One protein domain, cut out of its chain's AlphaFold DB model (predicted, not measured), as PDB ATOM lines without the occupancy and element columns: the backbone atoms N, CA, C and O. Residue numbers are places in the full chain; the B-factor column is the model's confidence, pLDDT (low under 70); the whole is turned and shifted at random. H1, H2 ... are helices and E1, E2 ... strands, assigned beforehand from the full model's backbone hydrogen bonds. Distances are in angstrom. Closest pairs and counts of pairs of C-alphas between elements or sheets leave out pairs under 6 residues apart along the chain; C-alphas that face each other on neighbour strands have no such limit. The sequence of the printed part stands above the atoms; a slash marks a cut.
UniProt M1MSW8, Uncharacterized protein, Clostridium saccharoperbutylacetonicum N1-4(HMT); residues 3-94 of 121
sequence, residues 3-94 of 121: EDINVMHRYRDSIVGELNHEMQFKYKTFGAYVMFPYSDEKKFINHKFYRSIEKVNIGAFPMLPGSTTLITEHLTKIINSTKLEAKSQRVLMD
ATOM      1  N   GLU A   3      22.743 -15.319 -22.159       73.25
ATOM      2  CA  GLU A   3      21.912 -14.672 -21.147       73.25
ATOM      3  C   GLU A   3      20.602 -14.114 -21.701       73.25
ATOM      4  O   GLU A   3      19.593 -14.277 -21.035       73.25
ATOM      5  N   ASP A   4      20.574 -13.530 -22.906       76.81
ATOM      6  CA  ASP A   4      19.334 -12.980 -23.480       76.81
ATOM      7  C   ASP A   4      18.297 -14.082 -23.745       76.81
ATOM      8  O   ASP A   4      17.130 -13.955 -23.385       76.81
ATOM      9  N   ILE A   5      18.733 -15.199 -24.339       72.31
ATOM     10  CA  ILE A   5      17.869 -16.360 -24.593       72.31
ATOM     11  C   ILE A   5      17.464 -17.001 -23.266       72.31
ATOM     12  O   ILE A   5      16.299 -17.337 -23.078       72.31
ATOM     13  N   ASN A   6      18.383 -17.087 -22.305       74.62
ATOM     14  CA  ASN A   6      18.086 -17.583 -20.963       74.62
ATOM     15  C   ASN A   6      17.095 -16.675 -20.220       74.62
ATOM     16  O   ASN A   6      16.254 -17.171 -19.479       74.62
ATOM     17  N   VAL A   7      17.141 -15.356 -20.430       78.38
ATOM     18  CA  VAL A   7      16.130 -14.416 -19.925       78.38
ATOM     19  C   VAL A   7      14.778 -14.710 -20.571       78.38
ATOM     20  O   VAL A   7      13.785 -14.760 -19.854       78.38
ATOM     21  N   MET A   8      14.727 -14.974 -21.881       76.75
ATOM     22  CA  MET A   8      13.484 -15.364 -22.561       76.75
ATOM     23  C   MET A   8      12.940 -16.707 -22.051       76.75
ATOM     24  O   MET A   8      11.733 -16.828 -21.848       76.75
ATOM     25  N   HIS A   9      13.813 -17.685 -21.777       72.75
ATOM     26  CA  HIS A   9      13.440 -18.941 -21.116       72.75
ATOM     27  C   HIS A   9      12.848 -18.683 -19.732       72.75
ATOM     28  O   HIS A   9      11.736 -19.123 -19.461       72.75
ATOM     29  N   ARG A  10      13.544 -17.906 -18.890       73.44
ATOM     30  CA  ARG A  10      13.054 -17.548 -17.553       73.44
ATOM     31  C   ARG A  10      11.708 -16.842 -17.619       73.44
ATOM     32  O   ARG A  10      10.820 -17.191 -16.862       73.44
ATOM     33  N   TYR A  11      11.536 -15.897 -18.540       72.62
ATOM     34  CA  TYR A  11      10.281 -15.166 -18.693       72.62
ATOM     35  C   TYR A  11       9.126 -16.085 -19.110       72.62
ATOM     36  O   TYR A  11       8.040 -16.013 -18.539       72.62
ATOM     37  N   ARG A  12       9.370 -17.000 -20.058       73.12
ATOM     38  CA  ARG A  12       8.401 -18.038 -20.433       73.12
ATOM     39  C   ARG A  12       8.033 -18.902 -19.228       73.12
ATOM     40  O   ARG A  12       6.851 -19.099 -18.974       73.12
ATOM     41  N   ASP A  13       9.030 -19.410 -18.513       69.62
ATOM     42  CA  ASP A  13       8.822 -20.339 -17.398       69.62
ATOM     43  C   ASP A  13       8.127 -19.651 -16.218       69.62
ATOM     44  O   ASP A  13       7.275 -20.262 -15.582       69.62
ATOM     45  N   SER A  14       8.397 -18.365 -15.978       63.56
ATOM     46  CA  SER A  14       7.660 -17.545 -15.012       63.56
ATOM     47  C   SER A  14       6.183 -17.400 -15.387       63.56
ATOM     48  O   SER A  14       5.331 -17.639 -14.539       63.56
ATOM     49  N   ILE A  15       5.861 -17.097 -16.652       65.50
ATOM     50  CA  ILE A  15       4.460 -17.020 -17.110       65.50
ATOM     51  C   ILE A  15       3.766 -18.377 -16.969       65.50
ATOM     52  O   ILE A  15       2.614 -18.440 -16.551       65.50
ATOM     53  N   VAL A  16       4.455 -19.467 -17.318       64.31
ATOM     54  CA  VAL A  16       3.894 -20.815 -17.177       64.31
ATOM     55  C   VAL A  16       3.680 -21.164 -15.702       64.31
ATOM     56  O   VAL A  16       2.626 -21.690 -15.356       64.31
ATOM     57  N   GLY A  17       4.638 -20.844 -14.832       58.66
ATOM     58  CA  GLY A  17       4.591 -21.137 -13.399       58.66
ATOM     59  C   GLY A  17       3.545 -20.333 -12.620       58.66
ATOM     60  O   GLY A  17       3.042 -20.820 -11.612       58.66
ATOM     61  N   GLU A  18       3.174 -19.138 -13.089       62.00
ATOM     62  CA  GLU A  18       2.110 -18.322 -12.484       62.00
ATOM     63  C   GLU A  18       0.690 -18.836 -12.779       62.00
ATOM     64  O   GLU A  18      -0.271 -18.432 -12.121       62.00
ATOM     65  N   LEU A  19       0.523 -19.743 -13.743       60.50
ATOM     66  CA  LEU A  19      -0.775 -20.350 -14.034       60.50
ATOM     67  C   LEU A  19      -1.140 -21.372 -12.946       60.50
ATOM     68  O   LEU A  19      -0.271 -22.042 -12.397       60.50
ATOM     69  N   ASN A  20      -2.431 -21.534 -12.634       56.06
ATOM     70  CA  ASN A  20      -2.891 -22.541 -11.667       56.06
ATOM     71  C   ASN A  20      -2.383 -23.944 -12.045       56.06
ATOM     72  O   ASN A  20      -2.393 -24.291 -13.225       56.06
ATOM     73  N   HIS A  21      -2.014 -24.774 -11.061       56.50
ATOM     74  CA  HIS A  21      -1.432 -26.114 -11.274       56.50
ATOM     75  C   HIS A  21      -2.271 -27.011 -12.213       56.50
ATOM     76  O   HIS A  21      -1.713 -27.772 -12.995       56.50
ATOM     77  N   GLU A  22      -3.603 -26.875 -12.228       56.75
ATOM     78  CA  GLU A  22      -4.485 -27.600 -13.165       56.75
ATOM     79  C   GLU A  22      -4.385 -27.133 -14.632       56.75
ATOM     80  O   GLU A  22      -4.780 -27.849 -15.558       56.75
ATOM     81  N   MET A  23      -3.892 -25.914 -14.861       52.28
ATOM     82  CA  MET A  23      -3.682 -25.321 -16.182       52.28
ATOM     83  C   MET A  23      -2.226 -25.387 -16.643       52.28
ATOM     84  O   MET A  23      -2.013 -25.424 -17.851       52.28
ATOM     85  N   GLN A  24      -1.247 -25.478 -15.737       51.81
ATOM     86  CA  GLN A  24       0.183 -25.576 -16.079       51.81
ATOM     87  C   GLN A  24       0.470 -26.715 -17.073       51.81
ATOM     88  O   GLN A  24       1.133 -26.499 -18.085       51.81
ATOM     89  N   PHE A  25      -0.135 -27.889 -16.865       50.78
ATOM     90  CA  PHE A  25       0.004 -29.054 -17.755       50.78
ATOM     91  C   PHE A  25      -0.846 -28.973 -19.038       50.78
ATOM     92  O   PHE A  25      -0.638 -29.728 -19.985       50.78
ATOM     93  N   LYS A  26      -1.814 -28.049 -19.115       49.44
ATOM     94  CA  LYS A  26      -2.701 -27.898 -20.285       49.44
ATOM     95  C   LYS A  26      -2.134 -26.989 -21.370       49.44
ATOM     96  O   LYS A  26      -2.630 -27.033 -22.503       49.44
ATOM     97  N   TYR A  27      -1.117 -26.182 -21.075       53.91
ATOM     98  CA  TYR A  27      -0.544 -25.287 -22.076       53.91
ATOM     99  C   TYR A  27       0.378 -26.046 -23.032       53.91
ATOM    100  O   TYR A  27       1.561 -26.266 -22.791       53.91
ATOM    101  N   LYS A  28      -0.189 -26.394 -24.192       60.56
ATOM    102  CA  LYS A  28       0.523 -26.859 -25.390       60.56
ATOM    103  C   LYS A  28       1.288 -25.694 -26.034       60.56
ATOM    104  O   LYS A  28       0.995 -25.304 -27.163       60.56
ATOM    105  N   THR A  29       2.223 -25.097 -25.304       66.56
ATOM    106  CA  THR A  29       3.028 -23.976 -25.797       66.56
ATOM    107  C   THR A  29       4.059 -24.493 -26.797       66.56
ATOM    108  O   THR A  29       4.879 -25.352 -26.475       66.56
ATOM    109  N   PHE A  30       4.014 -23.967 -28.021       70.62
ATOM    110  CA  PHE A  30       4.971 -24.306 -29.078       70.62
ATOM    111  C   PHE A  30       6.312 -23.591 -28.907       70.62
ATOM    112  O   PHE A  30       7.338 -24.119 -29.309       70.62
ATOM    113  N   GLY A  31       6.309 -22.388 -28.332       78.88
ATOM    114  CA  GLY A  31       7.499 -21.557 -28.212       78.88
ATOM    115  C   GLY A  31       7.191 -20.168 -27.666       78.88
ATOM    116  O   GLY A  31       6.039 -19.863 -27.358       78.88
ATOM    117  N   ALA A  32       8.219 -19.326 -27.564       82.94
ATOM    118  CA  ALA A  32       8.084 -17.923 -27.171       82.94
ATOM    119  C   ALA A  32       8.876 -17.023 -28.126       82.94
ATOM    120  O   ALA A  32      10.077 -17.211 -28.320       82.94
ATOM    121  N   TYR A  33       8.202 -16.036 -28.716       88.69
ATOM    122  CA  TYR A  33       8.776 -15.206 -29.772       88.69
ATOM    123  C   TYR A  33       8.575 -13.724 -29.475       88.69
ATOM    124  O   TYR A  33       7.470 -13.303 -29.140       88.69
ATOM    125  N   VAL A  34       9.630 -12.926 -29.633       89.38
ATOM    126  CA  VAL A  34       9.562 -11.461 -29.535       89.38
ATOM    127  C   VAL A  34       9.525 -10.842 -30.926       89.38
ATOM    128  O   VAL A  34      10.306 -11.207 -31.799       89.38
ATOM    129  N   MET A  35       8.634  -9.877 -31.130       91.00
ATOM    130  CA  MET A  35       8.567  -9.080 -32.355       91.00
ATOM    131  C   MET A  35       9.169  -7.706 -32.085       91.00
ATOM    132  O   MET A  35       8.873  -7.098 -31.057       91.00
ATOM    133  N   PHE A  36      10.026  -7.220 -32.979       88.38
ATOM    134  CA  PHE A  36      10.722  -5.949 -32.772       88.38
ATOM    135  C   PHE A  36      10.975  -5.219 -34.103       88.38
ATOM    136  O   PHE A  36      11.038  -5.861 -35.157       88.38
ATOM    137  N   PRO A  37      11.109  -3.880 -34.082       88.88
ATOM    138  CA  PRO A  37      11.210  -3.085 -35.300       88.88
ATOM    139  C   PRO A  37      12.577  -3.272 -35.971       88.88
ATOM    140  O   PRO A  37      13.589  -2.737 -35.518       88.88
ATOM    141  N   TYR A  38      12.606  -4.026 -37.069       87.56
ATOM    142  CA  TYR A  38      13.789  -4.248 -37.901       87.56
ATOM    143  C   TYR A  38      13.364  -4.492 -39.350       87.56
ATOM    144  O   TYR A  38      12.387  -5.194 -39.584       87.56
ATOM    145  N   SER A  39      14.060  -3.887 -40.312       83.75
ATOM    146  CA  SER A  39      13.617  -3.822 -41.715       83.75
ATOM    147  C   SER A  39      14.293  -4.818 -42.660       83.75
ATOM    148  O   SER A  39      13.773  -5.068 -43.742       83.75
ATOM    149  N   ASP A  40      15.451  -5.376 -42.295       88.44
ATOM    150  CA  ASP A  40      16.243  -6.234 -43.188       88.44
ATOM    151  C   ASP A  40      16.083  -7.720 -42.839       88.44
ATOM    152  O   ASP A  40      16.933  -8.336 -42.193       88.44
ATOM    153  N   GLU A  41      14.982  -8.331 -43.274       88.38
ATOM    154  CA  GLU A  41      14.714  -9.752 -42.998       88.38
ATOM    155  C   GLU A  41      15.831 -10.675 -43.491       88.38
ATOM    156  O   GLU A  41      16.196 -11.628 -42.804       88.38
ATOM    157  N   LYS A  42      16.430 -10.367 -44.648       89.81
ATOM    158  CA  LYS A  42      17.471 -11.204 -45.260       89.81
ATOM    159  C   LYS A  42      18.700 -11.288 -44.371       89.81
ATOM    160  O   LYS A  42      19.246 -12.371 -44.160       89.81
ATOM    161  N   LYS A  43      19.125 -10.154 -43.816       90.31
ATOM    162  CA  LYS A  43      20.221 -10.121 -42.847       90.31
ATOM    163  C   LYS A  43      19.816 -10.769 -41.527       90.31
ATOM    164  O   LYS A  43      20.643 -11.430 -40.892       90.31
ATOM    165  N   PHE A  44      18.555 -10.615 -41.132       89.62
ATOM    166  CA  PHE A  44      18.057 -11.136 -39.866       89.62
ATOM    167  C   PHE A  44      18.007 -12.668 -39.793       89.62
ATOM    168  O   PHE A  44      18.195 -13.216 -38.710       89.62
ATOM    169  N   ILE A  45      17.877 -13.380 -40.916       89.19
ATOM    170  CA  ILE A  45      17.959 -14.857 -40.948       89.19
ATOM    171  C   ILE A  45      19.271 -15.375 -40.319       89.19
ATOM    172  O   ILE A  45      19.311 -16.421 -39.670       89.19
ATOM    173  N   ASN A  46      20.363 -14.617 -40.444       89.56
ATOM    174  CA  ASN A  46      21.647 -14.975 -39.837       89.56
ATOM    175  C   ASN A  46      21.792 -14.529 -38.377       89.56
ATOM    176  O   ASN A  46      22.801 -14.837 -37.740       89.56
ATOM    177  N   HIS A  47      20.801 -13.833 -37.827       90.44
ATOM    178  CA  HIS A  47      20.826 -13.348 -36.458       90.44
ATOM    179  C   HIS A  47      20.643 -14.489 -35.449       90.44
ATOM    180  O   HIS A  47      19.875 -15.430 -35.664       90.44
ATOM    181  N   LYS A  48      21.305 -14.376 -34.291       85.88
ATOM    182  CA  LYS A  48      21.243 -15.382 -33.217       85.88
ATOM    183  C   LYS A  48      19.810 -15.686 -32.762       85.88
ATOM    184  O   LYS A  48      19.487 -16.841 -32.528       85.88
ATOM    185  N   PHE A  49      18.960 -14.656 -32.700       86.12
ATOM    186  CA  PHE A  49      17.562 -14.775 -32.274       86.12
ATOM    187  C   PHE A  49      16.659 -15.458 -33.300       86.12
ATOM    188  O   PHE A  49      15.651 -16.029 -32.911       86.12
ATOM    189  N   TYR A  50      16.996 -15.404 -34.590       89.06
ATOM    190  CA  TYR A  50      16.275 -16.185 -35.592       89.06
ATOM    191  C   TYR A  50      16.713 -17.651 -35.516       89.06
ATOM    192  O   TYR A  50      15.896 -18.560 -35.434       89.06
ATOM    193  N   ARG A  51      18.026 -17.887 -35.417       87.44
ATOM    194  CA  ARG A  51      18.605 -19.237 -35.321       87.44
ATOM    195  C   ARG A  51      18.230 -19.992 -34.044       87.44
ATOM    196  O   ARG A  51      18.231 -21.218 -34.045       87.44
ATOM    197  N   SER A  52      17.946 -19.295 -32.944       83.62
ATOM    198  CA  SER A  52      17.514 -19.931 -31.696       83.62
ATOM    199  C   SER A  52      16.112 -20.541 -31.803       83.62
ATOM    200  O   SER A  52      15.817 -21.489 -31.081       83.62
ATOM    201  N   ILE A  53      15.286 -20.074 -32.745       86.94
ATOM    202  CA  ILE A  53      13.936 -20.602 -32.976       86.94
ATOM    203  C   ILE A  53      14.003 -22.072 -33.377       86.94
ATOM    204  O   ILE A  53      13.339 -22.892 -32.761       86.94
ATOM    205  N   GLU A  54      14.866 -22.435 -34.325       81.81
ATOM    206  CA  GLU A  54      15.005 -23.835 -34.745       81.81
ATOM    207  C   GLU A  54      15.585 -24.744 -33.656       81.81
ATOM    208  O   GLU A  54      15.325 -25.944 -33.652       81.81
ATOM    209  N   LYS A  55      16.382 -24.189 -32.736       79.00
ATOM    210  CA  LYS A  55      17.081 -24.973 -31.710       79.00
ATOM    211  C   LYS A  55      16.251 -25.204 -30.456       79.00
ATOM    212  O   LYS A  55      16.295 -26.290 -29.891       79.00
ATOM    213  N   VAL A  56      15.572 -24.162 -29.980       75.12
ATOM    214  CA  VAL A  56      14.912 -24.153 -28.664       75.12
ATOM    215  C   VAL A  56      13.483 -23.605 -28.712       75.12
ATOM    216  O   VAL A  56      12.877 -23.398 -27.662       75.12
ATOM    217  N   ASN A  57      12.939 -23.345 -29.909       82.06
ATOM    218  CA  ASN A  57      11.625 -22.726 -30.129       82.06
ATOM    219  C   ASN A  57      11.427 -21.408 -29.362       82.06
ATOM    220  O   ASN A  57      10.314 -21.026 -28.998       82.06
ATOM    221  N   ILE A  58      12.527 -20.692 -29.119       84.50
ATOM    222  CA  ILE A  58      12.534 -19.364 -28.513       84.50
ATOM    223  C   ILE A  58      13.407 -18.452 -29.353       84.50
ATOM    224  O   ILE A  58      14.516 -18.817 -29.746       84.50
ATOM    225  N   GLY A  59      12.923 -17.248 -29.624       88.62
ATOM    226  CA  GLY A  59      13.690 -16.293 -30.404       88.62
ATOM    227  C   GLY A  59      12.921 -15.030 -30.721       88.62
ATOM    228  O   GLY A  59      12.015 -14.631 -29.991       88.62
ATOM    229  N   ALA A  60      13.297 -14.382 -31.813       90.62
ATOM    230  CA  ALA A  60      12.683 -13.129 -32.213       90.62
ATOM    231  C   ALA A  60      12.481 -13.058 -33.723       90.62
ATOM    232  O   ALA A  60      13.228 -13.677 -34.475       90.62
ATOM    233  N   PHE A  61      11.499 -12.264 -34.139       93.06
ATOM    234  CA  PHE A  61      11.207 -11.949 -35.530       93.06
ATOM    235  C   PHE A  61      11.271 -10.436 -35.761       93.06
ATOM    236  O   PHE A  61      10.827  -9.664 -34.902       93.06
ATOM    237  N   PRO A  62      11.783 -10.003 -36.923       91.81
ATOM    238  CA  PRO A  62      11.676  -8.621 -37.338       91.81
ATOM    239  C   PRO A  62      10.214  -8.362 -37.722       91.81
ATOM    240  O   PRO A  62       9.589  -9.188 -38.389       91.81
ATOM    241  N   MET A  63       9.652  -7.247 -37.263       89.00
ATOM    242  CA  MET A  63       8.291  -6.862 -37.617       89.00
ATOM    243  C   MET A  63       8.204  -5.359 -37.854       89.00
ATOM    244  O   MET A  63       8.320  -4.554 -36.929       89.00
ATOM    245  N   LEU A  64       7.964  -4.991 -39.108       89.44
ATOM    246  CA  LEU A  64       7.597  -3.645 -39.539       89.44
ATOM    247  C   LEU A  64       6.508  -3.744 -40.617       89.44
ATOM    248  O   LEU A  64       6.372  -4.794 -41.246       89.44
ATOM    249  N   PRO A  65       5.733  -2.677 -40.876       84.69
ATOM    250  CA  PRO A  65       4.823  -2.651 -42.017       84.69
ATOM    251  C   PRO A  65       5.573  -2.989 -43.316       84.69
ATOM    252  O   PRO A  65       6.540  -2.318 -43.668       84.69
ATOM    253  N   GLY A  66       5.152  -4.054 -44.005       81.19
ATOM    254  CA  GLY A  66       5.810  -4.559 -45.218       81.19
ATOM    255  C   GLY A  66       6.991  -5.510 -44.982       81.19
ATOM    256  O   GLY A  66       7.512  -6.060 -45.947       81.19
ATOM    257  N   SER A  67       7.381  -5.740 -43.726       85.06
ATOM    258  CA  SER A  67       8.426  -6.682 -43.330       85.06
ATOM    259  C   SER A  67       7.871  -7.685 -42.311       85.06
ATOM    260  O   SER A  67       8.076  -7.567 -41.101       85.06
ATOM    261  N   THR A  68       7.082  -8.638 -42.812       90.12
ATOM    262  CA  THR A  68       6.403  -9.672 -42.014       90.12
ATOM    263  C   THR A  68       6.599 -11.079 -42.581       90.12
ATOM    264  O   THR A  68       5.876 -12.002 -42.193       90.12
ATOM    265  N   THR A  69       7.528 -11.272 -43.519       92.44
ATOM    266  CA  THR A  69       7.624 -12.528 -44.285       92.44
ATOM    267  C   THR A  69       8.037 -13.676 -43.373       92.44
ATOM    268  O   THR A  69       7.305 -14.659 -43.261       92.44
ATOM    269  N   LEU A  70       9.119 -13.496 -42.608       92.12
ATOM    270  CA  LEU A  70       9.640 -14.522 -41.695       92.12
ATOM    271  C   LEU A  70       8.626 -14.980 -40.635       92.12
ATOM    272  O   LEU A  70       8.525 -16.174 -40.353       92.12
ATOM    273  N   ILE A  71       7.871 -14.049 -40.038       91.06
ATOM    274  CA  ILE A  71       6.854 -14.405 -39.038       91.06
ATOM    275  C   ILE A  71       5.660 -15.106 -39.691       91.06
ATOM    276  O   ILE A  71       5.130 -16.062 -39.128       91.06
ATOM    277  N   THR A  72       5.261 -14.677 -40.891       91.88
ATOM    278  CA  THR A  72       4.159 -15.302 -41.633       91.88
ATOM    279  C   THR A  72       4.497 -16.747 -41.979       91.88
ATOM    280  O   THR A  72       3.719 -17.642 -41.660       91.88
ATOM    281  N   GLU A  73       5.681 -16.989 -42.543       92.50
ATOM    282  CA  GLU A  73       6.163 -18.334 -42.876       92.50
ATOM    283  C   GLU A  73       6.207 -19.244 -41.645       92.50
ATOM    284  O   GLU A  73       5.752 -20.392 -41.693       92.50
ATOM    285  N   HIS A  74       6.695 -18.723 -40.516       90.81
ATOM    286  CA  HIS A  74       6.751 -19.475 -39.264       90.81
ATOM    287  C   HIS A  74       5.361 -19.848 -38.741       90.81
ATOM    288  O   HIS A  74       5.120 -20.999 -38.375       90.81
ATOM    289  N   LEU A  75       4.415 -18.907 -38.754       89.75
ATOM    290  CA  LEU A  75       3.033 -19.174 -38.352       89.75
ATOM    291  C   LEU A  75       2.359 -20.179 -39.290       89.75
ATOM    292  O   LEU A  75       1.688 -21.097 -38.816       89.75
ATOM    293  N   THR A  76       2.575 -20.065 -40.603       91.62
ATOM    294  CA  THR A  76       2.081 -21.041 -41.583       91.62
ATOM    295  C   THR A  76       2.629 -22.439 -41.297       91.62
ATOM    296  O   THR A  76       1.865 -23.404 -41.321       91.62
ATOM    297  N   LYS A  77       3.917 -22.562 -40.954       88.44
ATOM    298  CA  LYS A  77       4.534 -23.838 -40.561       88.44
ATOM    299  C   LYS A  77       3.889 -24.423 -39.302       88.44
ATOM    300  O   LYS A  77       3.592 -25.613 -39.281       88.44
ATOM    301  N   ILE A  78       3.636 -23.605 -38.278       85.56
ATOM    302  CA  ILE A  78       2.974 -24.057 -37.043       85.56
ATOM    303  C   ILE A  78       1.547 -24.535 -37.335       85.56
ATOM    304  O   ILE A  78       1.160 -25.613 -36.889       85.56
ATOM    305  N   ILE A  79       0.770 -23.767 -38.099       86.50
ATOM    306  CA  ILE A  79      -0.638 -24.079 -38.393       86.50
ATOM    307  C   ILE A  79      -0.763 -25.350 -39.241       86.50
ATOM    308  O   ILE A  79      -1.648 -26.166 -38.989       86.50
ATOM    309  N   ASN A  80       0.134 -25.536 -40.210       86.69
ATOM    310  CA  ASN A  80       0.125 -26.696 -41.102       86.69
ATOM    311  C   ASN A  80       0.842 -27.924 -40.521       86.69
ATOM    312  O   ASN A  80       0.869 -28.969 -41.169       86.69
ATOM    313  N   SER A  81       1.427 -27.818 -39.326       81.31
ATOM    314  CA  SER A  81       2.125 -28.940 -38.698       81.31
ATOM    315  C   SER A  81       1.160 -30.070 -38.338       81.31
ATOM    316  O   SER A  81       0.047 -29.864 -37.841       81.31
ATOM    317  N   THR A  82       1.589 -31.305 -38.574       78.19
ATOM    318  CA  THR A  82       0.831 -32.482 -38.142       78.19
ATOM    319  C   THR A  82       0.831 -32.589 -36.617       78.19
ATOM    320  O   THR A  82       1.714 -32.073 -35.936       78.19
ATOM    321  N   LYS A  83      -0.124 -33.331 -36.033       68.94
ATOM    322  CA  LYS A  83      -0.172 -33.547 -34.571       68.94
ATOM    323  C   LYS A  83       1.126 -34.130 -34.000       68.94
ATOM    324  O   LYS A  83       1.421 -33.878 -32.834       68.94
ATOM    325  N   LEU A  84       1.853 -34.919 -34.795       68.06
ATOM    326  CA  LEU A  84       3.111 -35.548 -34.399       68.06
ATOM    327  C   LEU A  84       4.257 -34.523 -34.377       68.06
ATOM    328  O   LEU A  84       4.943 -34.399 -33.368       68.06
ATOM    329  N   GLU A  85       4.404 -33.737 -35.445       69.38
ATOM    330  CA  GLU A  85       5.402 -32.659 -35.543       69.38
ATOM    331  C   GLU A  85       5.144 -31.559 -34.512       69.38
ATOM    332  O   GLU A  85       6.045 -31.111 -33.809       69.38
ATOM    333  N   ALA A  86       3.878 -31.181 -34.352       69.50
ATOM    334  CA  ALA A  86       3.444 -30.231 -33.343       69.50
ATOM    335  C   ALA A  86       3.737 -30.699 -31.920       69.50
ATOM    336  O   ALA A  86       3.811 -29.879 -31.010       69.50
ATOM    337  N   LYS A  87       3.818 -32.014 -31.700       66.00
ATOM    338  CA  LYS A  87       4.145 -32.582 -30.400       66.00
ATOM    339  C   LYS A  87       5.657 -32.609 -30.179       66.00
ATOM    340  O   LYS A  87       6.088 -32.197 -29.111       66.00
ATOM    341  N   SER A  88       6.447 -33.035 -31.167       66.00
ATOM    342  CA  SER A  88       7.913 -33.073 -31.045       66.00
ATOM    343  C   SER A  88       8.541 -31.687 -30.883       66.00
ATOM    344  O   SER A  88       9.614 -31.564 -30.305       66.00
ATOM    345  N   GLN A  89       7.867 -30.640 -31.361       66.75
ATOM    346  CA  GLN A  89       8.320 -29.253 -31.245       66.75
ATOM    347  C   GLN A  89       7.886 -28.564 -29.940       66.75
ATOM    348  O   GLN A  89       8.247 -27.410 -29.712       66.75
ATOM    349  N   ARG A  90       7.118 -29.212 -29.056       68.12
ATOM    350  CA  ARG A  90       6.766 -28.601 -27.762       68.12
ATOM    351  C   ARG A  90       7.943 -28.655 -26.809       68.12
ATOM    352  O   ARG A  90       8.634 -29.661 -26.714       68.12
ATOM    353  N   VAL A  91       8.126 -27.569 -26.063       59.94
ATOM    354  CA  VAL A  91       9.215 -27.469 -25.082       59.94
ATOM    355  C   VAL A  91       8.855 -28.125 -23.744       59.94
ATOM    356  O   VAL A  91       9.742 -28.477 -22.977       59.94
ATOM    357  N   LEU A  92       7.562 -28.320 -23.473       57.94
ATOM    358  CA  LEU A  92       7.079 -29.060 -22.313       57.94
ATOM    359  C   LEU A  92       6.591 -30.433 -22.776       57.94
ATOM    360  O   LEU A  92       5.604 -30.536 -23.510       57.94
ATOM    361  N   MET A  93       7.319 -31.468 -22.365       48.59
ATOM    362  CA  MET A  93       6.911 -32.858 -22.510       48.59
ATOM    363  C   MET A  93       6.207 -33.227 -21.207       48.59
ATOM    364  O   MET A  93       6.838 -33.322 -20.162       48.59
ATOM    365  N   ASP A  94       4.882 -33.301 -21.256       52.66
ATOM    366  CA  ASP A  94       4.071 -33.774 -20.137       52.66
ATOM    367  C   ASP A  94       4.520 -35.216 -19.812       52.66
ATOM    368  O   ASP A  94       4.635 -36.031 -20.731       52.66
TER     369      ASP A  94
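What this domain is: This is residues 3 to 94 of the 121 residues of an uncharacterized protein of Clostridium saccharoperbutylacetonicum N1-4(HMT) (UniProt M1MSW8). A short two-stranded parallel ribbon, E1 and E2, forms the middle, with H4 packed along E2 and the longer helices H1 and H5 on two sides of the ribbon; the helices touch one another nowhere. The small helices H2 and H3 lie toward opposite ends of the longest axis. The 92 printed residues hold six named helices and two named strands, in the order H1 H2 E1 H3 H4 E2 H5 H6, and the class is mostly helix. The whole is compact, with a radius of gyration of the C-alphas of 14.2 A, and spans 42 by 31 by 22 A.

How they stand to each other: E1, residues 32 to 36, and E2, residues 58 to 62, are parallel neighbours at 23 degrees, with N 61 and O 34 2.8 A apart, within hydrogen-bond range. With H3, residues 41 to 44, and H4, residues 48 to 56, between them, they form a strand-helix-strand unit, two parallel neighbour strands joined through helices. The closest C-alphas of H4 and E2 are those of Phe 49 and Gly 59, 4.6 A. H1, residues 3 to 17, comes closest to E2 at the C-alphas of Ile 5 and Gly 59, 7.2 A. H5, residues 69 to 80, comes closest to E2 at Phe 61 and Ile 71, C-alphas 6.1 A apart. H1 and H5 are apart. In H1 and H5 each O i to N i+4 pair is within hydrogen-bond range; in H4, 2 of 5 are, beside 3 of 6 O i to N i+3 pairs.

Where its parts are: H1 is 20.0 A long from C-alpha 3 at (21.912, -14.672, -21.147), and H5 is 16.3 A. H2 is residues 21 to 24, and H6, residues 85 to 88, ends with C-alpha 88 at (7.913, -33.073, -31.045).

The domain as a whole: The C-alphas farthest apart, of Glu 22 and Lys 43, are 42.4 A apart. The printed part has no cut and no long link. Its mean pLDDT is 77.3, with residues 13 to 29 and 83 to 94 under 70.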